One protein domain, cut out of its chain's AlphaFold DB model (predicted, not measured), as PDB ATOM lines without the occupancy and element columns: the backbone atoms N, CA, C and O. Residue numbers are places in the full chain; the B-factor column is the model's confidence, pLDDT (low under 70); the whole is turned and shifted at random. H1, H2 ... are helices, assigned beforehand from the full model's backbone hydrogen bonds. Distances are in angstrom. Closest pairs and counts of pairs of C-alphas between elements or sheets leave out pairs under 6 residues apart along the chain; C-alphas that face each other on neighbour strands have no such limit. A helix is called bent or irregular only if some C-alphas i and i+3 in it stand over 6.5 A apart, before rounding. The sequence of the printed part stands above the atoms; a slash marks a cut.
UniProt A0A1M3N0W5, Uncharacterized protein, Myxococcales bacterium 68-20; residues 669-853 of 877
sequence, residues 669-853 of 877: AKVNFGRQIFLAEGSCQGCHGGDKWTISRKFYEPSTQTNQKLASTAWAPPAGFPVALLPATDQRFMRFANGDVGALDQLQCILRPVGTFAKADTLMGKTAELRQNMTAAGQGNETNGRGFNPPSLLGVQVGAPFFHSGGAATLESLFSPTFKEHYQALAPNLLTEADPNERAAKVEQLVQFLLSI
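Overview. This is residues 669 to 853 of the 877 residues of an uncharacterized protein of Myxococcales bacterium 68-20 (UniProt A0A1M3N0W5). With little regular structure, this is mostly long loops, with H6 and H1 crossed at one end and H3 at the other. The 185 printed residues include six named helices, H1 to H6 in chain order, holding 54 residues: all helix, compact, radius of gyration of the C-alphas 17.6 A, spans 53 by 38 by 29 A.

Arrangement. H6, residues 836 to 852, touches H1, residues 669 to 681, about perpendicular at 81 degrees; their closest C-alphas, Leu 846 and Gly 674, are 3.9 A apart. With residues 843 to 847 alone, H6 touches H4, residues 812 to 815; the closest C-alphas, Val 843 and Glu 812, are 6.5 A apart. Irregular H5, residues 817 to 823, has C-alphas 818 and 821 8.1 A apart, 1 of 3 O i to N i+4 pairs within hydrogen-bond range and 2 of 4 O i to N i+3 pairs. H2, residues 685 to 688, and H3, residues 704 to 712, touch no helix.

Along the chain. H6 measures 24.2 A, ending at C-alpha 852 (-33.295, -26.359, 25.672); H1 measures 16.9 A, beginning at C-alpha 669 (-36.939, -16.245, 30.441).

Size, cuts and confidence. The printed part has no cut. The H3 to H4 link is long, 99 residues. Residues 738 to 743 and 779 to 785 have pLDDT under 70.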
ATOM      1  N   ALA A 669     -36.066 -16.392  29.278       98.31
ATOM      2  CA  ALA A 669     -36.939 -16.245  30.441       98.31
ATOM      3  C   ALA A 669     -37.934 -17.412  30.514       98.31
ATOM      4  O   ALA A 669     -38.079 -18.024  31.576       98.31
ATOM      5  N   LYS A 670     -38.551 -17.788  29.387       98.50
ATOM      6  CA  LYS A 670     -39.471 -18.937  29.318       98.50
ATOM      7  C   LYS A 670     -38.772 -20.265  29.604       98.50
ATOM      8  O   LYS A 670     -39.319 -21.054  30.367       98.50
ATOM      9  N   VAL A 671     -37.549 -20.470  29.109       98.25
ATOM     10  CA  VAL A 671     -36.690 -21.619  29.466       98.25
ATOM     11  C   VAL A 671     -36.455 -21.683  30.981       98.25
ATOM     12  O   VAL A 671     -36.609 -22.741  31.592       98.25
ATOM     13  N   ASN A 672     -36.133 -20.551  31.616       98.06
ATOM     14  CA  ASN A 672     -35.912 -20.496  33.062       98.06
ATOM     15  C   ASN A 672     -37.188 -20.792  33.869       98.06
ATOM     16  O   ASN A 672     -37.121 -21.564  34.827       98.06
ATOM     17  N   PHE A 673     -38.347 -20.244  33.484       98.44
ATOM     18  CA  PHE A 673     -39.628 -20.568  34.126       98.44
ATOM     19  C   PHE A 673     -40.031 -22.031  33.902       98.44
ATOM     20  O   PHE A 673     -40.370 -22.721  34.861       98.44
ATOM     21  N   GLY A 674     -39.885 -22.550  32.681       98.25
ATOM     22  CA  GLY A 674     -40.131 -23.954  32.351       98.25
ATOM     23  C   GLY A 674     -39.282 -24.916  33.175       98.25
ATOM     24  O   GLY A 674     -39.784 -25.936  33.641       98.25
ATOM     25  N   ARG A 675     -38.023 -24.555  33.454       98.06
ATOM     26  CA  ARG A 675     -37.147 -25.310  34.359       98.06
ATOM     27  C   ARG A 675     -37.665 -25.329  35.801       98.06
ATOM     28  O   ARG A 675     -37.524 -26.350  36.472       98.06
ATOM     29  N   GLN A 676     -38.253 -24.234  36.290       97.81
ATOM     30  CA  GLN A 676     -38.877 -24.211  37.620       97.81
ATOM     31  C   GLN A 676     -40.151 -25.059  37.652       97.81
ATOM     32  O   GLN A 676     -40.307 -25.862  38.569       97.81
ATOM     33  N   ILE A 677     -41.001 -24.971  36.623       98.00
ATOM     34  CA  ILE A 677     -42.191 -25.823  36.482       98.00
ATOM     35  C   ILE A 677     -41.776 -27.301  36.482       98.00
ATOM     36  O   ILE A 677     -42.278 -28.081  37.287       98.00
ATOM     37  N   PHE A 678     -40.796 -27.683  35.657       97.75
ATOM     38  CA  PHE A 678     -40.272 -29.049  35.572       97.75
ATOM     39  C   PHE A 678     -39.788 -29.582  36.931       97.75
ATOM     40  O   PHE A 678     -40.087 -30.722  37.286       97.75
ATOM     41  N   LEU A 679     -39.052 -28.767  37.697       96.31
ATOM     42  CA  LEU A 679     -38.400 -29.199  38.938       96.31
ATOM     43  C   LEU A 679     -39.280 -29.128  40.188       96.31
ATOM     44  O   LEU A 679     -39.228 -30.037  41.020       96.31
ATOM     45  N   ALA A 680     -40.027 -28.035  40.348       94.88
ATOM     46  CA  ALA A 680     -40.741 -27.696  41.577       94.88
ATOM     47  C   ALA A 680     -42.246 -27.981  41.490       94.88
ATOM     48  O   ALA A 680     -42.820 -28.459  42.464       94.88
ATOM     49  N   GLU A 681     -42.877 -27.730  40.337       95.62
ATOM     50  CA  GLU A 681     -44.315 -27.980  40.150       95.62
ATOM     51  C   GLU A 681     -44.593 -29.406  39.659       95.62
ATOM     52  O   GLU A 681     -45.531 -30.031  40.135       95.62
ATOM     53  N   GLY A 682     -43.779 -29.935  38.738       95.25
ATOM     54  CA  GLY A 682     -43.968 -31.250  38.114       95.25
ATOM     55  C   GLY A 682     -43.127 -32.390  38.694       95.25
ATOM     56  O   GLY A 682     -43.463 -33.556  38.495       95.25
ATOM     57  N   SER A 683     -42.039 -32.081  39.412       95.94
ATOM     58  CA  SER A 683     -41.048 -33.061  39.901       95.94
ATOM     59  C   SER A 683     -40.501 -34.012  38.813       95.94
ATOM     60  O   SER A 683     -40.106 -35.143  39.098       95.94
ATOM     61  N   CYS A 684     -40.455 -33.574  37.550       97.12
ATOM     62  CA  CYS A 684     -40.175 -34.414  36.382       97.12
ATOM     63  C   CYS A 684     -38.783 -35.085  36.419       97.12
ATOM     64  O   CYS A 684     -38.601 -36.175  35.868       97.12
ATOM     65  N   GLN A 685     -37.818 -34.506  37.144       96.19
ATOM     66  CA  GLN A 685     -36.502 -35.091  37.444       96.19
ATOM     67  C   GLN A 685     -36.574 -36.456  38.151       96.19
ATOM     68  O   GLN A 685     -35.622 -37.233  38.079       96.19
ATOM     69  N   GLY A 686     -37.705 -36.784  38.787       95.75
ATOM     70  CA  GLY A 686     -37.978 -38.096  39.375       95.75
ATOM     71  C   GLY A 686     -37.977 -39.255  38.374       95.75
ATOM     72  O   GLY A 686     -37.760 -40.399  38.777       95.75
ATOM     73  N   CYS A 687     -38.172 -38.966  37.084       96.69
ATOM     74  CA  CYS A 687     -38.049 -39.921  35.977       96.69
ATOM     75  C   CYS A 687     -37.037 -39.473  34.907       96.69
ATOM     76  O   CYS A 687     -36.400 -40.326  34.289       96.69
ATOM     77  N   HIS A 688     -36.839 -38.163  34.734       97.19
ATOM     78  CA  HIS A 688     -36.034 -37.562  33.665       97.19
ATOM     79  C   HIS A 688     -34.827 -36.751  34.174       97.19
ATOM     80  O   HIS A 688     -34.441 -35.746  33.584       97.19
ATOM     81  N   GLY A 689     -34.242 -37.163  35.303       95.69
ATOM     82  CA  GLY A 689     -33.009 -36.584  35.843       95.69
ATOM     83  C   GLY A 689     -31.734 -37.321  35.418       95.69
ATOM     84  O   GLY A 689     -31.769 -38.325  34.710       95.69
ATOM     85  N   GLY A 690     -30.593 -36.844  35.911       95.62
ATOM     86  CA  GLY A 690     -29.265 -37.407  35.675       95.62
ATOM     87  C   GLY A 690     -28.628 -36.932  34.370       95.62
ATOM     88  O   GLY A 690     -29.243 -36.227  33.575       95.62
ATOM     89  N   ASP A 691     -27.379 -37.332  34.135       95.12
ATOM     90  CA  ASP A 691     -26.596 -36.892  32.966       95.12
ATOM     91  C   ASP A 691     -27.157 -37.369  31.619       95.12
ATOM     92  O   ASP A 691     -26.853 -36.789  30.582       95.12
ATOM     93  N   LYS A 692     -28.001 -38.405  31.643       96.00
ATOM     94  CA  LYS A 692     -28.710 -38.949  30.475       96.00
ATOM     95  C   LYS A 692     -30.149 -38.433  30.353       96.00
ATOM     96  O   LYS A 692     -30.885 -38.915  29.501       96.00
ATOM     97  N   TRP A 693     -30.581 -37.533  31.245       97.12
ATOM     98  CA  TRP A 693     -31.967 -37.057  31.352       97.12
ATOM     99  C   TRP A 693     -33.007 -38.192  31.424       97.12
ATOM    100  O   TRP A 693     -34.099 -38.124  30.864       97.12
ATOM    101  N   THR A 694     -32.636 -39.267  32.123       97.00
ATOM    102  CA  THR A 694     -33.466 -40.424  32.455       97.00
ATOM    103  C   THR A 694     -32.886 -41.151  33.666       97.00
ATOM    104  O   THR A 694     -31.670 -41.312  33.795       97.00
ATOM    105  N   ILE A 695     -33.764 -41.677  34.522       95.94
ATOM    106  CA  ILE A 695     -33.378 -42.601  35.597       95.94
ATOM    107  C   ILE A 695     -32.882 -43.965  35.088       95.94
ATOM    108  O   ILE A 695     -32.329 -44.739  35.871       95.94
ATOM    109  N   SER A 696     -33.092 -44.276  33.804       96.31
ATOM    110  CA  SER A 696     -32.694 -45.538  33.178       96.31
ATOM    111  C   SER A 696     -31.179 -45.733  33.221       96.31
ATOM    112  O   SER A 696     -30.421 -44.911  32.699       96.31
ATOM    113  N   ARG A 697     -30.730 -46.838  33.830       95.81
ATOM    114  CA  ARG A 697     -29.321 -47.248  33.855       95.81
ATOM    115  C   ARG A 697     -29.147 -48.765  33.997       95.81
ATOM    116  O   ARG A 697     -29.934 -49.383  34.712       95.81
ATOM    117  N   LYS A 698     -28.097 -49.347  33.404       96.00
ATOM    118  CA  LYS A 698     -27.564 -50.673  33.764       96.00
ATOM    119  C   LYS A 698     -26.988 -50.561  35.181       96.00
ATOM    120  O   LYS A 698     -26.208 -49.658  35.470       96.00
ATOM    121  N   PHE A 699     -27.444 -51.418  36.091       95.19
ATOM    122  CA  PHE A 699     -27.173 -51.303  37.536       95.19
ATOM    123  C   PHE A 699     -26.544 -52.567  38.149       95.19
ATOM    124  O   PHE A 699     -26.348 -52.631  39.360       95.19
ATOM    125  N   TYR A 700     -26.240 -53.561  37.319       95.31
ATOM    126  CA  TYR A 700     -25.618 -54.837  37.663       95.31
ATOM    127  C   TYR A 700     -24.716 -55.280  36.505       95.31
ATOM    128  O   TYR A 700     -24.820 -54.736  35.404       95.31
ATOM    129  N   GLU A 701     -23.858 -56.274  36.744       94.25
ATOM    130  CA  GLU A 701     -23.123 -56.940  35.667       94.25
ATOM    131  C   GLU A 701     -23.915 -58.162  35.172       94.25
ATOM    132  O   GLU A 701     -24.238 -59.028  36.000       94.25
ATOM    133  N   PRO A 702     -24.277 -58.251  33.879       94.69
ATOM    134  CA  PRO A 702     -25.023 -59.380  33.345       94.69
ATOM    135  C   PRO A 702     -24.229 -60.687  33.431       94.69
ATOM    136  O   PRO A 702     -23.041 -60.782  33.128       94.69
ATOM    137  N   SER A 703     -24.904 -61.718  33.918       92.44
ATOM    138  CA  SER A 703     -24.429 -63.098  33.975       92.44
ATOM    139  C   SER A 703     -25.619 -63.989  34.298       92.44
ATOM    140  O   SER A 703     -26.588 -63.523  34.895       92.44
ATOM    141  N   THR A 704     -25.543 -65.291  34.023       89.00
ATOM    142  CA  THR A 704     -26.601 -66.241  34.413       89.00
ATOM    143  C   THR A 704     -26.938 -66.160  35.910       89.00
ATOM    144  O   THR A 704     -28.111 -66.204  36.277       89.00
ATOM    145  N   GLN A 705     -25.938 -65.972  36.779       91.00
ATOM    146  CA  GLN A 705     -26.130 -65.918  38.231       91.00
ATOM    147  C   GLN A 705     -26.813 -64.622  38.696       91.00
ATOM    148  O   GLN A 705     -27.772 -64.675  39.467       91.00
ATOM    149  N   THR A 706     -26.337 -63.456  38.249       93.12
ATOM    150  CA  THR A 706     -26.931 -62.156  38.612       93.12
ATOM    151  C   THR A 706     -28.347 -62.029  38.062       93.12
ATOM    152  O   THR A 706     -29.247 -61.605  38.783       93.12
ATOM    153  N   ASN A 707     -28.578 -62.511  36.842       89.62
ATOM    154  CA  ASN A 707     -29.889 -62.521  36.206       89.62
ATOM    155  C   ASN A 707     -30.907 -63.424  36.925       89.62
ATOM    156  O   ASN A 707     -32.034 -62.993  37.177       89.62
ATOM    157  N   GLN A 708     -30.501 -64.619  37.373       88.12
ATOM    158  CA  GLN A 708     -31.339 -65.480  38.222       88.12
ATOM    159  C   GLN A 708     -31.636 -64.865  39.600       88.12
ATOM    160  O   GLN A 708     -32.750 -65.024  40.103       88.12
ATOM    161  N   LYS A 709     -30.678 -64.146  40.209       91.81
ATOM    162  CA  LYS A 709     -30.916 -63.396  41.457       91.81
ATOM    163  C   LYS A 709     -31.934 -62.268  41.259       91.81
ATOM    164  O   LYS A 709     -32.801 -62.086  42.108       91.81
ATOM    165  N   LEU A 710     -31.873 -61.517  40.156       91.94
ATOM    166  CA  LEU A 710     -32.828 -60.432  39.881       91.94
ATOM    167  C   LEU A 710     -34.270 -60.947  39.752       91.94
ATOM    168  O   LEU A 710     -35.176 -60.346  40.323       91.94
ATOM    169  N   ALA A 711     -34.473 -62.085  39.082       88.25
ATOM    170  CA  ALA A 711     -35.785 -62.725  38.945       88.25
ATOM    171  C   ALA A 711     -36.378 -63.246  40.276       88.25
ATOM    172  O   ALA A 711     -37.575 -63.506  40.352       88.25
ATOM    173  N   SER A 712     -35.574 -63.403  41.335       88.75
ATOM    174  CA  SER A 712     -36.045 -63.788  42.678       88.75
ATOM    175  C   SER A 712     -35.995 -62.657  43.713       88.75
ATOM    176  O   SER A 712     -36.486 -62.826  44.830       88.75
ATOM    177  N   THR A 713     -35.450 -61.489  43.359       91.25
ATOM    178  CA  THR A 713     -35.331 -60.340  44.267       91.25
ATOM    179  C   THR A 713     -36.596 -59.485  44.212       91.25
ATOM    180  O   THR A 713     -36.808 -58.725  43.265       91.25
ATOM    181  N   ALA A 714     -37.430 -59.591  45.246       89.00
ATOM    182  CA  ALA A 714     -38.533 -58.663  45.489       89.00
ATOM    183  C   ALA A 714     -38.016 -57.310  46.014       89.00
ATOM    184  O   ALA A 714     -36.987 -57.248  46.689       89.00
ATOM    185  N   TRP A 715     -38.754 -56.229  45.758       88.25
ATOM    186  CA  TRP A 715     -38.475 -54.896  46.297       88.25
ATOM    187  C   TRP A 715     -39.723 -54.278  46.935       88.25
ATOM    188  O   TRP A 715     -40.858 -54.537  46.539       88.25
ATOM    189  N   ALA A 716     -39.502 -53.417  47.927       86.56
ATOM    190  CA  ALA A 716     -40.543 -52.595  48.530       86.56
ATOM    191  C   ALA A 716     -40.250 -51.117  48.225       86.56
ATOM    192  O   ALA A 716     -39.107 -50.683  48.395       86.56
ATOM    193  N   PRO A 717     -41.241 -50.329  47.775       86.69
ATOM    194  CA  PRO A 717     -41.045 -48.901  47.584       86.69
ATOM    195  C   PRO A 717     -40.852 -48.205  48.942       86.69
ATOM    196  O   PRO A 717     -41.500 -48.593  49.921       86.69
ATOM    197  N   PRO A 718     -40.001 -47.169  49.028       89.25
ATOM    198  CA  PRO A 718     -39.831 -46.406  50.257       89.25
ATOM    199  C   PRO A 718     -41.106 -45.635  50.620       89.25
ATOM    200  O   PRO A 718     -41.967 -45.365  49.776       89.25
ATOM    201  N   ALA A 719     -41.220 -45.254  51.894       89.31
ATOM    202  CA  ALA A 719     -42.361 -44.490  52.387       89.31
ATOM    203  C   ALA A 719     -42.560 -43.194  51.577       89.31
ATOM    204  O   ALA A 719     -41.619 -42.439  51.335       89.31
ATOM    205  N   GLY A 720     -43.801 -42.949  51.154       89.00
ATOM    206  CA  GLY A 720     -44.168 -41.786  50.344       89.00
ATOM    207  C   GLY A 720     -43.873 -41.899  48.843       89.00
ATOM    208  O   GLY A 720     -44.228 -40.972  48.125       89.00
ATOM    209  N   PHE A 721     -43.277 -42.990  48.339       91.81
ATOM    210  CA  PHE A 721     -43.073 -43.157  46.894       91.81
ATOM    211  C   PHE A 721     -44.421 -43.157  46.132       91.81
ATOM    212  O   PHE A 721     -45.322 -43.912  46.515       91.81
ATOM    213  N   PRO A 722     -44.590 -42.352  45.063       90.56
ATOM    214  CA  PRO A 722     -45.882 -42.191  44.396       90.56
ATOM    215  C   PRO A 722     -46.449 -43.480  43.799       90.56
ATOM    216  O   PRO A 722     -45.834 -44.124  42.950       90.56
ATOM    217  N   VAL A 723     -47.676 -43.823  44.204       87.50
ATOM    218  CA  VAL A 723     -48.368 -45.056  43.784       87.50
ATOM    219  C   VAL A 723     -48.591 -45.113  42.269       87.50
ATOM    220  O   VAL A 723     -48.522 -46.194  41.694       87.50
ATOM    221  N   ALA A 724     -48.763 -43.963  41.609       86.94
ATOM    222  CA  ALA A 724     -48.905 -43.862  40.154       86.94
ATOM    223  C   ALA A 724     -47.660 -44.324  39.364       86.94
ATOM    224  O   ALA A 724     -47.762 -44.620  38.178       86.94
ATOM    225  N   LEU A 725     -46.488 -44.414  40.006       89.31
ATOM    226  CA  LEU A 725     -45.257 -44.923  39.394       89.31
ATOM    227  C   LEU A 725     -44.980 -46.402  39.704       89.31
ATOM    228  O   LEU A 725     -43.953 -46.923  39.268       89.31
ATOM    229  N   LEU A 726     -45.849 -47.075  40.463       86.62
ATOM    230  CA  LEU A 726     -45.628 -48.448  40.908       86.62
ATOM    231  C   LEU A 726     -46.392 -49.461  40.045       86.62
ATOM    232  O   LEU A 726     -47.600 -49.297  39.864       86.62
ATOM    233  N   PRO A 727     -45.756 -50.561  39.602       80.56
ATOM    234  CA  PRO A 727     -46.494 -51.735  39.155       80.56
ATOM    235  C   PRO A 727     -47.346 -52.336  40.290       80.56
ATOM    236  O   PRO A 727     -47.210 -51.999  41.483       80.56
ATOM    237  N   ALA A 728     -48.231 -53.252  39.890       77.38
ATOM    238  CA  ALA A 728     -49.085 -54.023  40.787       77.38
ATOM    239  C   ALA A 728     -48.260 -54.712  41.892       77.38
ATOM    240  O   ALA A 728     -47.096 -55.059  41.697       77.38
ATOM    241  N   THR A 729     -48.833 -54.845  43.089       80.00
ATOM    242  CA  THR A 729     -48.088 -55.244  44.300       80.00
ATOM    243  C   THR A 729     -47.472 -56.643  44.202       80.00
ATOM    244  O   THR A 729     -46.389 -56.869  44.731       80.00
ATOM    245  N   ASP A 730     -48.135 -57.552  43.494       76.31
ATOM    246  CA  ASP A 730     -47.696 -58.912  43.167       76.31
ATOM    247  C   ASP A 730     -46.566 -58.965  42.120       76.31
ATOM    248  O   ASP A 730     -45.887 -59.981  42.006       76.31
ATOM    249  N   GLN A 731     -46.319 -57.863  41.405       73.75
ATOM    250  CA  GLN A 731     -45.305 -57.738  40.352       73.75
ATOM    251  C   GLN A 731     -44.041 -56.987  40.818       73.75
ATOM    252  O   GLN A 731     -43.187 -56.619  40.017       73.75
ATOM    253  N   ARG A 732     -43.871 -56.738  42.125       85.50
ATOM    254  CA  ARG A 732     -42.750 -55.934  42.662       85.50
ATOM    255  C   ARG A 732     -41.451 -56.725  42.824       85.50
ATOM    256  O   ARG A 732     -40.885 -56.823  43.910       85.50
ATOM    257  N   PHE A 733     -40.969 -57.257  41.706       87.88
ATOM    258  CA  PHE A 733     -39.662 -57.893  41.563       87.88
ATOM    259  C   PHE A 733     -38.721 -57.029  40.722       87.88
ATOM    260  O   PHE A 733     -39.153 -56.150  39.977       87.88
ATOM    261  N   MET A 734     -37.413 -57.232  40.866       90.75
ATOM    262  CA  MET A 734     -36.412 -56.479  40.100       90.75
ATOM    263  C   MET A 734     -36.494 -56.784  38.597       90.75
ATOM    264  O   MET A 734     -36.296 -55.900  37.762       90.75
ATOM    265  N   ARG A 735     -36.856 -58.030  38.288       89.56
ATOM    266  CA  ARG A 735     -37.167 -58.607  36.979       89.56
ATOM    267  C   ARG A 735     -38.359 -59.554  37.140       89.56
ATOM    268  O   ARG A 735     -38.609 -60.003  38.254       89.56
ATOM    269  N   PHE A 736     -39.072 -59.880  36.062       82.06
ATOM    270  CA  PHE A 736     -40.098 -60.931  36.093       82.06
ATOM    271  C   PHE A 736     -39.598 -62.248  36.708       82.06
ATOM    272  O   PHE A 736     -38.445 -62.641  36.531       82.06
ATOM    273  N   ALA A 737     -40.488 -62.917  37.443       71.00
ATOM    274  CA  ALA A 737     -40.166 -64.130  38.181       71.00
ATOM    275  C   ALA A 737     -39.938 -65.340  37.258       71.00
ATOM    276  O   ALA A 737     -40.425 -65.390  36.123       71.00
ATOM    277  N   ASN A 738     -39.226 -66.348  37.776       61.72
ATOM    278  CA  ASN A 738     -38.905 -67.603  37.084       61.72
ATOM    279  C   ASN A 738     -40.172 -68.444  36.799       61.72
ATOM    280  O   ASN A 738     -40.489 -69.393  37.513       61.72
ATOM    281  N   GLY A 739     -40.884 -68.056  35.744       57.50
ATOM    282  CA  GLY A 739     -42.151 -68.603  35.256       57.50
ATOM    283  C   GLY A 739     -42.737 -67.725  34.140       57.50
ATOM    284  O   GLY A 739     -43.189 -68.248  33.125       57.50
ATOM    285  N   ASP A 740     -42.603 -66.398  34.270       61.53
ATOM    286  CA  ASP A 740     -43.081 -65.400  33.294       61.53
ATOM    287  C   ASP A 740     -41.981 -64.901  32.329       61.53
ATOM    288  O   ASP A 740     -42.281 -64.287  31.302       61.53
ATOM    289  N   VAL A 741     -40.714 -65.245  32.603       62.47
ATOM    290  CA  VAL A 741     -39.488 -64.963  31.809       62.47
ATOM    291  C   VAL A 741     -39.487 -65.479  30.352       62.47
ATOM    292  O   VAL A 741     -38.473 -65.408  29.667       62.47
ATOM    293  N   GLY A 742     -40.606 -66.000  29.850       65.19
ATOM    294  CA  GLY A 742     -40.799 -66.284  28.430       65.19
ATOM    295  C   GLY A 742     -41.094 -65.006  27.641       65.19
ATOM    296  O   GLY A 742     -40.212 -64.210  27.328       65.19
ATOM    297  N   ALA A 743     -42.363 -64.793  27.287       60.41
ATOM    298  CA  ALA A 743     -42.742 -63.627  26.492       60.41
ATOM    299  C   ALA A 743     -42.524 -62.293  27.234       60.41
ATOM    300  O   ALA A 743     -42.213 -61.302  26.578       60.41
ATOM    301  N   LEU A 744     -42.679 -62.251  28.562       70.88
ATOM    302  CA  LEU A 744     -42.790 -61.009  29.338       70.88
ATOM    303  C   LEU A 744     -41.487 -60.514  29.974       70.88
ATOM    304  O   LEU A 744     -41.520 -59.528  30.701       70.88
ATOM    305  N   ASP A 745     -40.349 -61.152  29.706       82.69
ATOM    306  CA  ASP A 745     -39.104 -60.851  30.417       82.69
ATOM    307  C   ASP A 745     -38.631 -59.394  30.249       82.69
ATOM    308  O   ASP A 745     -38.395 -58.938  29.127       82.69
ATOM    309  N   GLN A 746     -38.540 -58.669  31.370       87.88
ATOM    310  CA  GLN A 746     -38.305 -57.221  31.480       87.88
ATOM    311  C   GLN A 746     -37.707 -56.876  32.858       87.88
ATOM    312  O   GLN A 746     -38.060 -57.492  33.873       87.88
ATOM    313  N   LEU A 747     -36.882 -55.825  32.929       90.31
ATOM    314  CA  LEU A 747     -36.382 -55.248  34.188       90.31
ATOM    315  C   LEU A 747     -37.433 -54.332  34.836       90.31
ATOM    316  O   LEU A 747     -37.384 -53.106  34.725       90.31
ATOM    317  N   GLN A 748     -38.395 -54.939  35.533       88.25
ATOM    318  CA  GLN A 748     -39.564 -54.254  36.095       88.25
ATOM    319  C   GLN A 748     -39.243 -53.046  36.993       88.25
ATOM    320  O   GLN A 748     -40.004 -52.079  36.995       88.25
ATOM    321  N   CYS A 749     -38.118 -53.040  37.721       88.75
ATOM    322  CA  CYS A 749     -37.807 -51.947  38.653       88.75
ATOM    323  C   CYS A 749     -37.662 -50.563  37.982       88.75
ATOM    324  O   CYS A 749     -37.847 -49.529  38.638       88.75
ATOM    325  N   ILE A 750     -37.350 -50.515  36.679       89.94
ATOM    326  CA  ILE A 750     -37.169 -49.256  35.942       89.94
ATOM    327  C   ILE A 750     -38.439 -48.773  35.238       89.94
ATOM    328  O   ILE A 750     -38.537 -47.593  34.909       89.94
ATOM    329  N   LEU A 751     -39.410 -49.661  35.014       90.12
ATOM    330  CA  LEU A 751     -40.617 -49.356  34.251       90.12
ATOM    331  C   LEU A 751     -41.542 -48.415  35.028       90.12
ATOM    332  O   LEU A 751     -41.599 -48.449  36.260       90.12
ATOM    333  N   ARG A 752     -42.265 -47.551  34.311       89.69
ATOM    334  CA  ARG A 752     -43.195 -46.577  34.900       89.69
ATOM    335  C   ARG A 752     -44.578 -46.662  34.219       89.69
ATOM    336  O   ARG A 752     -44.657 -46.402  33.016       89.69
ATOM    337  N   PRO A 753     -45.664 -47.030  34.937       88.62
ATOM    338  CA  PRO A 753     -47.032 -47.144  34.406       88.62
ATOM    339  C   PRO A 753     -47.748 -45.785  34.275       88.62
ATOM    340  O   PRO A 753     -48.832 -45.571  34.805       88.62
ATOM    341  N   VAL A 754     -47.157 -44.854  33.529       89.56
ATOM    342  CA  VAL A 754     -47.575 -43.437  33.440       89.56
ATOM    343  C   VAL A 754     -48.749 -43.167  32.479       89.56
ATOM    344  O   VAL A 754     -48.804 -42.136  31.819       89.56
ATOM    345  N   GLY A 755     -49.689 -44.109  32.359       86.94
ATOM    346  CA  GLY A 755     -50.968 -43.907  31.657       86.94
ATOM    347  C   GLY A 755     -50.918 -43.689  30.135       86.94
ATOM    348  O   GLY A 755     -51.945 -43.382  29.539       86.94
ATOM    349  N   THR A 756     -49.770 -43.867  29.473       87.31
ATOM    350  CA  THR A 756     -49.602 -43.615  28.023       87.31
ATOM    351  C   THR A 756     -50.137 -44.731  27.110       87.31
ATOM    352  O   THR A 756     -50.093 -44.594  25.891       87.31
ATOM    353  N   PHE A 757     -50.612 -45.851  27.662       83.62
ATOM    354  CA  PHE A 757     -51.054 -47.024  26.895       83.62
ATOM    355  C   PHE A 757     -52.346 -46.781  26.119       83.62
ATOM    356  O   PHE A 757     -53.348 -46.367  26.701       83.62
ATOM    357  N   ALA A 758     -52.333 -47.093  24.817       79.00
ATOM    358  CA  ALA A 758     -53.465 -46.871  23.913       79.00
ATOM    359  C   ALA A 758     -54.050 -45.443  24.034       79.00
ATOM    360  O   ALA A 758     -55.268 -45.245  23.991       79.00
ATOM    361  N   LYS A 759     -53.173 -44.448  24.222       87.69
ATOM    362  CA  LYS A 759     -53.486 -43.017  24.196       87.69
ATOM    363  C   LYS A 759     -52.822 -42.399  22.971       87.69
ATOM    364  O   LYS A 759     -51.644 -42.645  22.720       87.69
ATOM    365  N   ALA A 760     -53.573 -41.579  22.254       90.69
ATOM    366  CA  ALA A 760     -53.082 -40.797  21.134       90.69
ATOM    367  C   ALA A 760     -53.941 -39.540  20.969       90.69
ATOM    368  O   ALA A 760     -55.126 -39.554  21.316       90.69
ATOM    369  N   ASP A 761     -53.359 -38.478  20.420       88.81
ATOM    370  CA  ASP A 761     -54.128 -37.357  19.887       88.81
ATOM    371  C   ASP A 761     -54.977 -37.826  18.696       88.81
ATOM    372  O   ASP A 761     -54.603 -38.751  17.970       88.81
ATOM    373  N   THR A 762     -56.100 -37.153  18.438       84.44
ATOM    374  CA  THR A 762     -57.042 -37.520  17.363       84.44
ATOM    375  C   THR A 762     -56.381 -37.622  15.986       84.44
ATOM    376  O   THR A 762     -56.738 -38.503  15.208       84.44
ATOM    377  N   LEU A 763     -55.399 -36.761  15.696       83.62
ATOM    378  CA  LEU A 763     -54.649 -36.783  14.439       83.62
ATOM    379  C   LEU A 763     -53.714 -37.995  14.317       83.62
ATOM    380  O   LEU A 763     -53.461 -38.453  13.208       83.62
ATOM    381  N   MET A 764     -53.187 -38.511  15.428       88.69
ATOM    382  CA  MET A 764     -52.197 -39.587  15.389       88.69
ATOM    383  C   MET A 764     -52.827 -40.955  15.130       88.69
ATOM    384  O   MET A 764     -52.194 -41.792  14.491       88.69
ATOM    385  N   GLY A 765     -54.089 -41.146  15.526       83.88
ATOM    386  CA  GLY A 765     -54.763 -42.443  15.473       83.88
ATOM    387  C   GLY A 765     -54.435 -43.298  16.696       83.88
ATOM    388  O   GLY A 765     -53.362 -43.184  17.289       83.88
ATOM    389  N   LYS A 766     -55.385 -44.125  17.139       84.19
ATOM    390  CA  LYS A 766     -55.290 -44.833  18.422       84.19
ATOM    391  C   LYS A 766     -54.691 -46.228  18.238       84.19
ATOM    392  O   LYS A 766     -55.308 -47.233  18.589       84.19
ATOM    393  N   THR A 767     -53.470 -46.278  17.709       81.75
ATOM    394  CA  THR A 767     -52.755 -47.527  17.428       81.75
ATOM    395  C   THR A 767     -52.732 -48.439  18.656       81.75
ATOM    396  O   THR A 767     -52.299 -48.058  19.749       81.75
ATOM    397  N   ALA A 768     -53.236 -49.658  18.484       81.38
ATOM    398  CA  ALA A 768     -53.288 -50.660  19.526       81.38
ATOM    399  C   ALA A 768     -51.890 -51.242  19.767       81.38
ATOM    400  O   ALA A 768     -51.192 -51.660  18.845       81.38
ATOM    401  N   GLU A 769     -51.510 -51.338  21.039       82.25
ATOM    402  CA  GLU A 769     -50.354 -52.125  21.461       82.25
ATOM    403  C   GLU A 769     -50.638 -53.603  21.168       82.25
ATOM    404  O   GLU A 769     -51.356 -54.268  21.922       82.25
ATOM    405  N   LEU A 770     -50.094 -54.102  20.057       80.38
ATOM    406  CA  LEU A 770     -50.249 -55.471  19.554       80.38
ATOM    407  C   LEU A 770     -48.901 -56.225  19.583       80.38
ATOM    408  O   LEU A 770     -47.876 -55.657  19.944       80.38
ATOM    409  N   ARG A 771     -48.870 -57.517  19.244       78.44
ATOM    410  CA  ARG A 771     -47.637 -58.304  19.000       78.44
ATOM    411  C   ARG A 771     -47.426 -58.524  17.495       78.44
ATOM    412  O   ARG A 771     -48.257 -58.119  16.689       78.44
ATOM    413  N   GLN A 772     -46.370 -59.252  17.111       75.44
ATOM    414  CA  GLN A 772     -46.070 -59.614  15.707       75.44
ATOM    415  C   GLN A 772     -47.242 -60.264  14.942       75.44
ATOM    416  O   GLN A 772     -47.289 -60.220  13.723       75.44
ATOM    417  N   ASN A 773     -48.195 -60.890  15.631       75.31
ATOM    418  CA  ASN A 773     -49.377 -61.472  14.992       75.31
ATOM    419  C   ASN A 773     -50.495 -60.446  14.703       75.31
ATOM    420  O   ASN A 773     -51.591 -60.858  14.328       75.31
ATOM    421  N   MET A 774     -50.257 -59.151  14.947       82.19
ATOM    422  CA  MET A 774     -51.178 -58.023  14.727       82.19
ATOM    423  C   MET A 774     -52.562 -58.195  15.381       82.19
ATOM    424  O   MET A 774     -53.545 -57.604  14.941       82.19
ATOM    425  N   THR A 775     -52.657 -59.033  16.420       81.62
ATOM    426  CA  THR A 775     -53.938 -59.458  17.019       81.62
ATOM    427  C   THR A 775     -53.870 -59.691  18.529       81.62
ATOM    428  O   THR A 775     -54.825 -59.373  19.232       81.62
ATOM    429  N   ALA A 776     -52.764 -60.223  19.061       80.25
ATOM    430  CA  ALA A 776     -52.569 -60.350  20.507       80.25
ATOM    431  C   ALA A 776     -52.058 -59.036  21.110       80.25
ATOM    432  O   ALA A 776     -51.288 -58.330  20.461       80.25
ATOM    433  N   ALA A 777     -52.428 -58.745  22.359       77.69
ATOM    434  CA  ALA A 777     -51.974 -57.552  23.073       77.69
ATOM    435  C   ALA A 777     -50.444 -57.518  23.249       77.69
ATOM    436  O   ALA A 777     -49.815 -58.516  23.613       77.69
ATOM    437  N   GLY A 778     -49.861 -56.350  22.986       74.44
ATOM    438  CA  GLY A 778     -48.459 -56.023  23.204       74.44
ATOM    439  C   GLY A 778     -48.112 -55.952  24.690       74.44
ATOM    440  O   GLY A 778     -48.951 -55.662  25.539       74.44
ATOM    441  N   GLN A 779     -46.845 -56.204  25.003       68.69
ATOM    442  CA  GLN A 779     -46.427 -56.633  26.344       68.69
ATOM    443  C   GLN A 779     -46.586 -55.591  27.442       68.69
ATOM    444  O   GLN A 779     -46.908 -55.941  28.573       68.69
ATOM    445  N   GLY A 780     -46.412 -54.314  27.109       64.81
ATOM    446  CA  GLY A 780     -46.669 -53.242  28.064       64.81
ATOM    447  C   GLY A 780     -48.159 -53.092  28.418       64.81
ATOM    448  O   GLY A 780     -48.501 -52.551  29.463       64.81
ATOM    449  N   ASN A 781     -49.061 -53.570  27.556       64.50
ATOM    450  CA  ASN A 781     -50.511 -53.459  27.729       64.50
ATOM    451  C   ASN A 781     -51.107 -54.644  28.519       64.50
ATOM    452  O   ASN A 781     -52.285 -54.637  28.881       64.50
ATOM    453  N   GLU A 782     -50.306 -55.674  28.804       66.06
ATOM    454  CA  GLU A 782     -50.728 -56.839  29.581       66.06
ATOM    455  C   GLU A 782     -50.895 -56.478  31.065       66.06
ATOM    456  O   GLU A 782     -50.212 -55.600  31.593       66.06
ATOM    457  N   THR A 783     -51.824 -57.147  31.759       61.53
ATOM    458  CA  THR A 783     -52.217 -56.833  33.150       61.53
ATOM    459  C   THR A 783     -51.029 -56.732  34.111       61.53
ATOM    460  O   THR A 783     -51.039 -55.889  35.006       61.53
ATOM    461  N   ASN A 784     -49.993 -57.540  33.874       57.19
ATOM    462  CA  ASN A 784     -48.838 -57.692  34.756       57.19
ATOM    463  C   ASN A 784     -47.614 -56.864  34.304       57.19
ATOM    464  O   ASN A 784     -46.674 -56.720  35.072       57.19
ATOM    465  N   GLY A 785     -47.612 -56.320  33.076       56.78
ATOM    466  CA  GLY A 785     -46.437 -55.719  32.418       56.78
ATOM    467  C   GLY A 785     -46.505 -54.206  32.205       56.78
ATOM    468  O   GLY A 785     -45.817 -53.672  31.338       56.78
ATOM    469  N   ARG A 786     -47.365 -53.500  32.946       70.69
ATOM    470  CA  ARG A 786     -47.671 -52.090  32.671       70.69
ATOM    471  C   ARG A 786     -46.505 -51.160  32.984       70.69
ATOM    472  O   ARG A 786     -46.199 -50.897  34.145       70.69
ATOM    473  N   GLY A 787     -45.938 -50.569  31.938       83.19
ATOM    474  CA  GLY A 787     -45.039 -49.426  32.037       83.19
ATOM    475  C   GLY A 787     -43.984 -49.381  30.944       83.19
ATOM    476  O   GLY A 787     -43.787 -50.341  30.204       83.19
ATOM    477  N   PHE A 788     -43.282 -48.251  30.873       89.38
ATOM    478  CA  PHE A 788     -42.132 -48.089  29.989       89.38
ATOM    479  C   PHE A 788     -40.889 -47.620  30.735       89.38
ATOM    480  O   PHE A 788     -40.963 -46.937  31.755       89.38
ATOM    481  N   ASN A 789     -39.748 -48.014  30.185       93.12
ATOM    482  CA  ASN A 789     -38.416 -47.521  30.476       93.12
ATOM    483  C   ASN A 789     -38.360 -46.020  30.140       93.12
ATOM    484  O   ASN A 789     -38.493 -45.683  28.959       93.12
ATOM    485  N   PRO A 790     -38.185 -45.112  31.120       95.06
ATOM    486  CA  PRO A 790     -38.236 -43.678  30.859       95.06
ATOM    487  C   PRO A 790     -37.227 -43.259  29.773       95.06
ATOM    488  O   PRO A 790     -36.034 -43.576  29.891       95.06
ATOM    489  N   PRO A 791     -37.665 -42.579  28.698       95.50
ATOM    490  CA  PRO A 791     -36.759 -42.097  27.666       95.50
ATOM    491  C   PRO A 791     -35.845 -40.987  28.202       95.50
ATOM    492  O   PRO A 791     -36.194 -40.266  29.137       95.50
ATOM    493  N   SER A 792     -34.672 -40.871  27.579       96.44
ATOM    494  CA  SER A 792     -33.834 -39.668  27.645       96.44
ATOM    495  C   SER A 792     -34.616 -38.466  27.105       96.44
ATOM    496  O   SER A 792     -35.380 -38.628  26.154       96.44
ATOM    497  N   LEU A 793     -34.409 -37.277  27.682       96.94
ATOM    498  CA  LEU A 793     -34.884 -36.008  27.104       96.94
ATOM    499  C   LEU A 793     -33.830 -35.292  26.239       96.94
ATOM    500  O   LEU A 793     -34.140 -34.271  25.632       96.94
ATOM    501  N   LEU A 794     -32.599 -35.810  26.153       95.56
ATOM    502  CA  LEU A 794     -31.616 -35.323  25.179       95.56
ATOM    503  C   LEU A 794     -32.141 -35.559  23.758       95.56
ATOM    504  O   LEU A 794     -32.644 -36.642  23.465       95.56
ATOM    505  N   GLY A 795     -32.006 -34.569  22.874       89.19
ATOM    506  CA  GLY A 795     -32.422 -34.698  21.473       89.19
ATOM    507  C   GLY A 795     -33.935 -34.650  21.237       89.19
ATOM    508  O   GLY A 795     -34.386 -34.877  20.114       89.19
ATOM    509  N   VAL A 796     -34.737 -34.322  22.257       94.12
ATOM    510  CA  VAL A 796     -36.206 -34.256  22.155       94.12
ATOM    511  C   VAL A 796     -36.702 -33.223  21.121       94.12
ATOM    512  O   VAL A 796     -37.821 -33.336  20.628       94.12
ATOM    513  N   GLN A 797     -35.850 -32.275  20.715       94.19
ATOM    514  CA  GLN A 797     -36.091 -31.309  19.632       94.19
ATOM    515  C   GLN A 797     -36.461 -31.980  18.296       94.19
ATOM    516  O   GLN A 797     -37.213 -31.419  17.502       94.19
ATOM    517  N   VAL A 798     -35.927 -33.174  18.023       93.06
ATOM    518  CA  VAL A 798     -36.066 -33.856  16.723       93.06
ATOM    519  C   VAL A 798     -36.801 -35.194  16.829       93.06
ATOM    520  O   VAL A 798     -36.731 -35.995  15.907       93.06
ATOM    521  N   GLY A 799     -37.489 -35.457  17.947       89.75
ATOM    522  CA  GLY A 799     -38.084 -36.764  18.270       89.75
ATOM    523  C   GLY A 799     -39.597 -36.897  18.054       89.75
ATOM    524  O   GLY A 799     -40.202 -37.786  18.652       89.75
ATOM    525  N   ALA A 800     -40.228 -35.999  17.289       92.31
ATOM    526  CA  ALA A 800     -41.677 -35.999  17.067       92.31
ATOM    527  C   ALA A 800     -42.088 -37.002  15.964       92.31
ATOM    528  O   ALA A 800     -41.465 -37.010  14.906       92.31
ATOM    529  N   PRO A 801     -43.160 -37.800  16.127       93.38
ATOM    530  CA  PRO A 801     -44.122 -37.778  17.226       93.38
ATOM    531  C   PRO A 801     -43.640 -38.548  18.457       93.38
ATOM    532  O   PRO A 801     -42.858 -39.484  18.349       93.38
ATOM    533  N   PHE A 802     -44.159 -38.194  19.626       94.25
ATOM    534  CA  PHE A 802     -43.636 -38.640  20.914       94.25
ATOM    535  C   PHE A 802     -44.419 -39.802  21.549       94.25
ATOM    536  O   PHE A 802     -45.548 -40.120  21.167       94.25
ATOM    537  N   PHE A 803     -43.815 -40.367  22.602       93.12
ATOM    538  CA  PHE A 803     -44.169 -41.624  23.279       93.12
ATOM    539  C   PHE A 803     -43.921 -42.884  22.439       93.12
ATOM    540  O   PHE A 803     -43.794 -42.847  21.223       93.12
ATOM    541  N   HIS A 804     -43.901 -44.032  23.124       90.44
ATOM    542  CA  HIS A 804     -43.612 -45.354  22.561       90.44
ATOM    543  C   HIS A 804     -44.313 -45.708  21.242       90.44
ATOM    544  O   HIS A 804     -43.716 -46.423  20.449       90.44
ATOM    545  N   SER A 805     -45.543 -45.245  21.014       88.38
ATOM    546  CA  SER A 805     -46.351 -45.512  19.819       88.38
ATOM    547  C   SER A 805     -46.481 -44.297  18.886       88.38
ATOM    548  O   SER A 805     -47.291 -44.322  17.965       88.38
ATOM    549  N   GLY A 806     -45.758 -43.201  19.150       91.81
ATOM    550  CA  GLY A 806     -45.941 -41.935  18.437       91.81
ATOM    551  C   GLY A 806     -47.317 -41.302  18.675       91.81
ATOM    552  O   GLY A 806     -47.880 -40.701  17.765       91.81
ATOM    553  N   GLY A 807     -47.900 -41.468  19.867       91.81
ATOM    554  CA  GLY A 807     -49.264 -41.021  20.172       91.81
ATOM    555  C   GLY A 807     -49.448 -39.500  20.277       91.81
ATOM    556  O   GLY A 807     -50.575 -39.028  20.152       91.81
ATOM    557  N   ALA A 808     -48.382 -38.727  20.503       93.00
ATOM    558  CA  ALA A 808     -48.442 -37.269  20.643       93.00
ATOM    559  C   ALA A 808     -47.760 -36.574  19.456       93.00
ATOM    560  O   ALA A 808     -46.574 -36.797  19.213       93.00
ATOM    561  N   ALA A 809     -48.484 -35.719  18.728       92.38
ATOM    562  CA  ALA A 809     -47.956 -35.078  17.514       92.38
ATOM    563  C   ALA A 809     -46.845 -34.049  17.805       92.38
ATOM    564  O   ALA A 809     -45.919 -33.885  17.014       92.38
ATOM    565  N   THR A 810     -46.931 -33.361  18.947       94.38
ATOM    566  CA  THR A 810     -46.056 -32.239  19.328       94.38
ATOM    567  C   THR A 810     -45.593 -32.350  20.789       94.38
ATOM    568  O   THR A 810     -46.066 -33.209  21.535       94.38
ATOM    569  N   LEU A 811     -44.674 -31.482  21.232       95.44
ATOM    570  CA  LEU A 811     -44.299 -31.404  22.652       95.44
ATOM    571  C   LEU A 811     -45.448 -30.849  23.505       95.44
ATOM    572  O   LEU A 811     -45.660 -31.283  24.630       95.44
ATOM    573  N   GLU A 812     -46.220 -29.926  22.945       94.88
ATOM    574  CA  GLU A 812     -47.436 -29.361  23.516       94.88
ATOM    575  C   GLU A 812     -48.483 -30.453  23.776       94.88
ATOM    576  O   GLU A 812     -49.092 -30.491  24.849       94.88
ATOM    577  N   SER A 813     -48.626 -31.398  22.838       93.25
ATOM    578  CA  SER A 813     -49.496 -32.571  22.971       93.25
ATOM    579  C   SER A 813     -49.180 -33.430  24.197       93.25
ATOM    580  O   SER A 813     -50.103 -33.994  24.777       93.25
ATOM    581  N   LEU A 814     -47.919 -33.503  24.653       93.75
ATOM    582  CA  LEU A 814     -47.545 -34.237  25.880       93.75
ATOM    583  C   LEU A 814     -48.297 -33.737  27.123       93.75
ATOM    584  O   LEU A 814     -48.426 -34.465  28.109       93.75
ATOM    585  N   PHE A 815     -48.781 -32.494  27.063       95.06
ATOM    586  CA  PHE A 815     -49.511 -31.792  28.108       95.06
ATOM    587  C   PHE A 815     -51.001 -31.609  27.772       95.06
ATOM    588  O   PHE A 815     -51.698 -30.833  28.438       95.06
ATOM    589  N   SER A 816     -51.522 -32.311  26.759       93.06
ATOM    590  CA  SER A 816     -52.957 -32.353  26.463       93.06
ATOM    591  C   SER A 816     -53.710 -33.203  27.505       93.06
ATOM    592  O   SER A 816     -53.120 -34.102  28.115       93.06
ATOM    593  N   PRO A 817     -55.023 -32.981  27.729       92.56
ATOM    594  CA  PRO A 817     -55.810 -33.779  28.676       92.56
ATOM    595  C   PRO A 817     -55.748 -35.299  28.436       92.56
ATOM    596  O   PRO A 817     -55.898 -36.069  29.387       92.56
ATOM    597  N   THR A 818     -55.471 -35.734  27.200       93.31
ATOM    598  CA  THR A 818     -55.244 -37.136  26.805       93.31
ATOM    599  C   THR A 818     -54.166 -37.819  27.651       93.31
ATOM    600  O   THR A 818     -54.328 -38.981  28.037       93.31
ATOM    601  N   PHE A 819     -53.097 -37.087  27.983       94.50
ATOM    602  CA  PHE A 819     -51.909 -37.580  28.684       94.50
ATOM    603  C   PHE A 819     -51.807 -37.062  30.130       94.50
ATOM    604  O   PHE A 819     -50.728 -37.061  30.720       94.50
ATOM    605  N   LYS A 820     -52.935 -36.668  30.744       95.25
ATOM    606  CA  LYS A 820     -52.994 -36.185  32.138       95.25
ATOM    607  C   LYS A 820     -52.311 -37.121  33.140       95.25
ATOM    608  O   LYS A 820     -51.572 -36.661  34.004       95.25
ATOM    609  N   GLU A 821     -52.526 -38.427  32.997       92.88
ATOM    610  CA  GLU A 821     -51.913 -39.462  33.843       92.88
ATOM    611  C   GLU A 821     -50.372 -39.464  33.770       92.88
ATOM    612  O   GLU A 821     -49.725 -39.832  34.747       92.88
ATOM    613  N   HIS A 822     -49.787 -39.012  32.653       95.25
ATOM    614  CA  HIS A 822     -48.341 -38.913  32.467       95.25
ATOM    615  C   HIS A 822     -47.765 -37.681  33.170       95.25
ATOM    616  O   HIS A 822     -46.962 -37.819  34.093       95.25
ATOM    617  N   TYR A 823     -48.181 -36.472  32.773       95.56
ATOM    618  CA  TYR A 823     -47.553 -35.255  33.301       95.56
ATOM    619  C   TYR A 823     -47.881 -35.005  34.782       95.56
ATOM    620  O   TYR A 823     -47.102 -34.358  35.474       95.56
ATOM    621  N   GLN A 824     -48.978 -35.566  35.307       95.44
ATOM    622  CA  GLN A 824     -49.322 -35.480  36.732       95.44
ATOM    623  C   GLN A 824     -48.819 -36.660  37.585       95.44
ATOM    624  O   GLN A 824     -49.101 -36.692  38.783       95.44
ATOM    625  N   ALA A 825     -48.064 -37.617  37.027       93.75
ATOM    626  CA  ALA A 825     -47.687 -38.859  37.721       93.75
ATOM    627  C   ALA A 825     -46.914 -38.653  39.043       93.75
ATOM    628  O   ALA A 825     -47.006 -39.479  39.952       93.75
ATOM    629  N   LEU A 826     -46.168 -37.547  39.152       94.12
ATOM    630  CA  LEU A 826     -45.469 -37.108  40.368       94.12
ATOM    631  C   LEU A 826     -46.106 -35.871  41.026       94.12
ATOM    632  O   LEU A 826     -45.769 -35.539  42.160       94.12
ATOM    633  N   ALA A 827     -47.032 -35.199  40.337       93.88
ATOM    634  CA  ALA A 827     -47.590 -33.911  40.733       93.88
ATOM    635  C   ALA A 827     -49.068 -33.771  40.303       93.88
ATOM    636  O   ALA A 827     -49.356 -33.241  39.227       93.88
ATOM    637  N   PRO A 828     -50.034 -34.187  41.147       92.62
ATOM    638  CA  PRO A 828     -51.469 -34.170  40.820       92.62
ATOM    639  C   PRO A 828     -52.053 -32.798  40.437       92.62
ATOM    640  O   PRO A 828     -53.094 -32.732  39.785       92.62
ATOM    641  N   ASN A 829     -51.384 -31.712  40.834       93.38
ATOM    642  CA  ASN A 829     -51.816 -30.331  40.603       93.38
ATOM    643  C   ASN A 829     -51.070 -29.645  39.440       93.38
ATOM    644  O   ASN A 829     -51.299 -28.466  39.189       93.38
ATOM    645  N   LEU A 830     -50.173 -30.337  38.726       96.56
ATOM    646  CA  LEU A 830     -49.486 -29.742  37.577       96.56
ATOM    647  C   LEU A 830     -50.494 -29.450  36.451       96.56
ATOM    648  O   LEU A 830     -51.257 -30.337  36.060       96.56
ATOM    649  N   LEU A 831     -50.457 -28.234  35.899       96.88
ATOM    650  CA  LEU A 831     -51.303 -27.771  34.791       96.88
ATOM    651  C   LEU A 831     -52.824 -27.852  35.065       96.88
ATOM    652  O   LEU A 831     -53.600 -28.281  34.197       96.88
ATOM    653  N   THR A 832     -53.239 -27.480  36.283       96.00
ATOM    654  CA  THR A 832     -54.649 -27.418  36.728       96.00
ATOM    655  C   THR A 832     -55.225 -25.997  36.785       96.00
ATOM    656  O   THR A 832     -56.239 -25.779  37.447       96.00
ATOM    657  N   GLU A 833     -54.584 -25.021  36.144       95.94
ATOM    658  CA  GLU A 833     -55.024 -23.623  36.133       95.94
ATOM    659  C   GLU A 833     -56.409 -23.489  35.483       95.94
ATOM    660  O   GLU A 833     -56.713 -24.131  34.474       95.94
ATOM    661  N   ALA A 834     -57.257 -22.642  36.073       93.75
ATOM    662  CA  ALA A 834     -58.614 -22.410  35.584       93.75
ATOM    663  C   ALA A 834     -58.662 -21.452  34.379       93.75
ATOM    664  O   ALA A 834     -59.605 -21.528  33.592       93.75
ATOM    665  N   ASP A 835     -57.667 -20.569  34.226       96.62
ATOM    666  CA  ASP A 835     -57.496 -19.738  33.031       96.62
ATOM    667  C   ASP A 835     -56.748 -20.534  31.942       96.62
ATOM    668  O   ASP A 835     -55.581 -20.899  32.136       96.62
ATOM    669  N   PRO A 836     -57.367 -20.787  30.771       93.62
ATOM    670  CA  PRO A 836     -56.700 -21.450  29.655       93.62
ATOM    671  C   PRO A 836     -55.440 -20.721  29.167       93.62
ATOM    672  O   PRO A 836     -54.537 -21.376  28.648       93.62
ATOM    673  N   ASN A 837     -55.354 -19.395  29.331       95.81
ATOM    674  CA  ASN A 837     -54.193 -18.608  28.909       95.81
ATOM    675  C   ASN A 837     -53.000 -18.813  29.845       95.81
ATOM    676  O   ASN A 837     -51.889 -19.036  29.366       95.81
ATOM    677  N   GLU A 838     -53.227 -18.802  31.164       96.81
ATOM    678  CA  GLU A 838     -52.200 -19.126  32.162       96.81
ATOM    679  C   GLU A 838     -51.671 -20.550  31.942       96.81
ATOM    680  O   GLU A 838     -50.461 -20.764  31.831       96.81
ATOM    681  N   ARG A 839     -52.585 -21.515  31.761       96.25
ATOM    682  CA  ARG A 839     -52.231 -22.902  31.449       96.25
ATOM    683  C   ARG A 839     -51.403 -23.007  30.164       96.25
ATOM    684  O   ARG A 839     -50.396 -23.712  30.136       96.25
ATOM    685  N   ALA A 840     -51.813 -22.320  29.097       95.62
ATOM    686  CA  ALA A 840     -51.095 -22.322  27.825       95.62
ATOM    687  C   ALA A 840     -49.698 -21.691  27.947       95.62
ATOM    688  O   ALA A 840     -48.751 -22.213  27.361       95.62
ATOM    689  N   ALA A 841     -49.547 -20.625  28.738       97.12
ATOM    690  CA  ALA A 841     -48.254 -20.004  29.013       97.12
ATOM    691  C   ALA A 841     -47.314 -20.949  29.783       97.12
ATOM    692  O   ALA A 841     -46.146 -21.070  29.414       97.12
ATOM    693  N   LYS A 842     -47.816 -21.682  30.789       97.81
ATOM    694  CA  LYS A 842     -47.029 -22.713  31.492       97.81
ATOM    695  C   LYS A 842     -46.610 -23.864  30.577       97.81
ATOM    696  O   LYS A 842     -45.465 -24.305  30.653       97.81
ATOM    697  N   VAL A 843     -47.502 -24.334  29.695       97.81
ATOM    698  CA  VAL A 843     -47.153 -25.345  28.678       97.81
ATOM    699  C   VAL A 843     -46.054 -24.819  27.757       97.81
ATOM    700  O   VAL A 843     -45.059 -25.511  27.571       97.81
ATOM    701  N   GLU A 844     -46.173 -23.593  27.239       97.75
ATOM    702  CA  GLU A 844     -45.146 -22.998  26.374       97.75
ATOM    703  C   GLU A 844     -43.784 -22.912  27.084       97.75
ATOM    704  O   GLU A 844     -42.770 -23.337  26.534       97.75
ATOM    705  N   GLN A 845     -43.756 -22.419  28.325       98.44
ATOM    706  CA  GLN A 845     -42.539 -22.328  29.137       98.44
ATOM    707  C   GLN A 845     -41.887 -23.703  29.327       98.44
ATOM    708  O   GLN A 845     -40.686 -23.860  29.097       98.44
ATOM    709  N   LEU A 846     -42.677 -24.715  29.692       98.12
ATOM    710  CA  LEU A 846     -42.200 -26.082  29.884       98.12
ATOM    711  C   LEU A 846     -41.680 -26.700  28.575       98.12
ATOM    712  O   LEU A 846     -40.616 -27.318  28.586       98.12
ATOM    713  N   VAL A 847     -42.357 -26.476  27.444       98.19
ATOM    714  CA  VAL A 847     -41.895 -26.903  26.113       98.19
ATOM    715  C   VAL A 847     -40.581 -26.220  25.734       98.19
ATOM    716  O   VAL A 847     -39.662 -26.904  25.288       98.19
ATOM    717  N   GLN A 848     -40.430 -24.912  25.961       98.19
ATOM    718  CA  GLN A 848     -39.162 -24.226  25.691       98.19
ATOM    719  C   GLN A 848     -38.023 -24.753  26.572       98.19
ATOM    720  O   GLN A 848     -36.910 -24.930  26.080       98.19
ATOM    721  N   PHE A 849     -38.287 -25.090  27.841       98.25
ATOM    722  CA  PHE A 849     -37.293 -25.780  28.663       98.25
ATOM    723  C   PHE A 849     -36.929 -27.161  28.098       98.25
ATOM    724  O   PHE A 849     -35.742 -27.453  27.981       98.25
ATOM    725  N   LEU A 850     -37.897 -27.983  27.676       98.00
ATOM    726  CA  LEU A 850     -37.609 -29.278  27.042       98.00
ATOM    727  C   LEU A 850     -36.754 -29.121  25.774       98.00
ATOM    728  O   LEU A 850     -35.771 -29.835  25.606       98.00
ATOM    729  N   LEU A 851     -37.069 -28.138  24.925       97.94
ATOM    730  CA  LEU A 851     -36.286 -27.813  23.729       97.94
ATOM    731  C   LEU A 851     -34.875 -27.298  24.043       97.94
ATOM    732  O   LEU A 851     -33.991 -27.409  23.196       97.94
ATOM    733  N   SER A 852     -34.636 -26.769  25.245       97.56
ATOM    734  CA  SER A 852     -33.295 -26.359  25.672       97.56
ATOM    735  C   SER A 852     -32.380 -27.529  26.051       97.56
ATOM    736  O   SER A 852     -31.179 -27.321  26.129       97.56
ATOM    737  N   ILE A 853     -32.908 -28.747  26.260       97.25
ATOM    738  CA  ILE A 853     -32.134 -29.896  26.761       97.25
ATOM    739  C   ILE A 853     -31.245 -30.490  25.658       97.25
ATOM    740  O   ILE A 853     -31.687 -31.273  24.813       97.25
TER     741      ILE A 853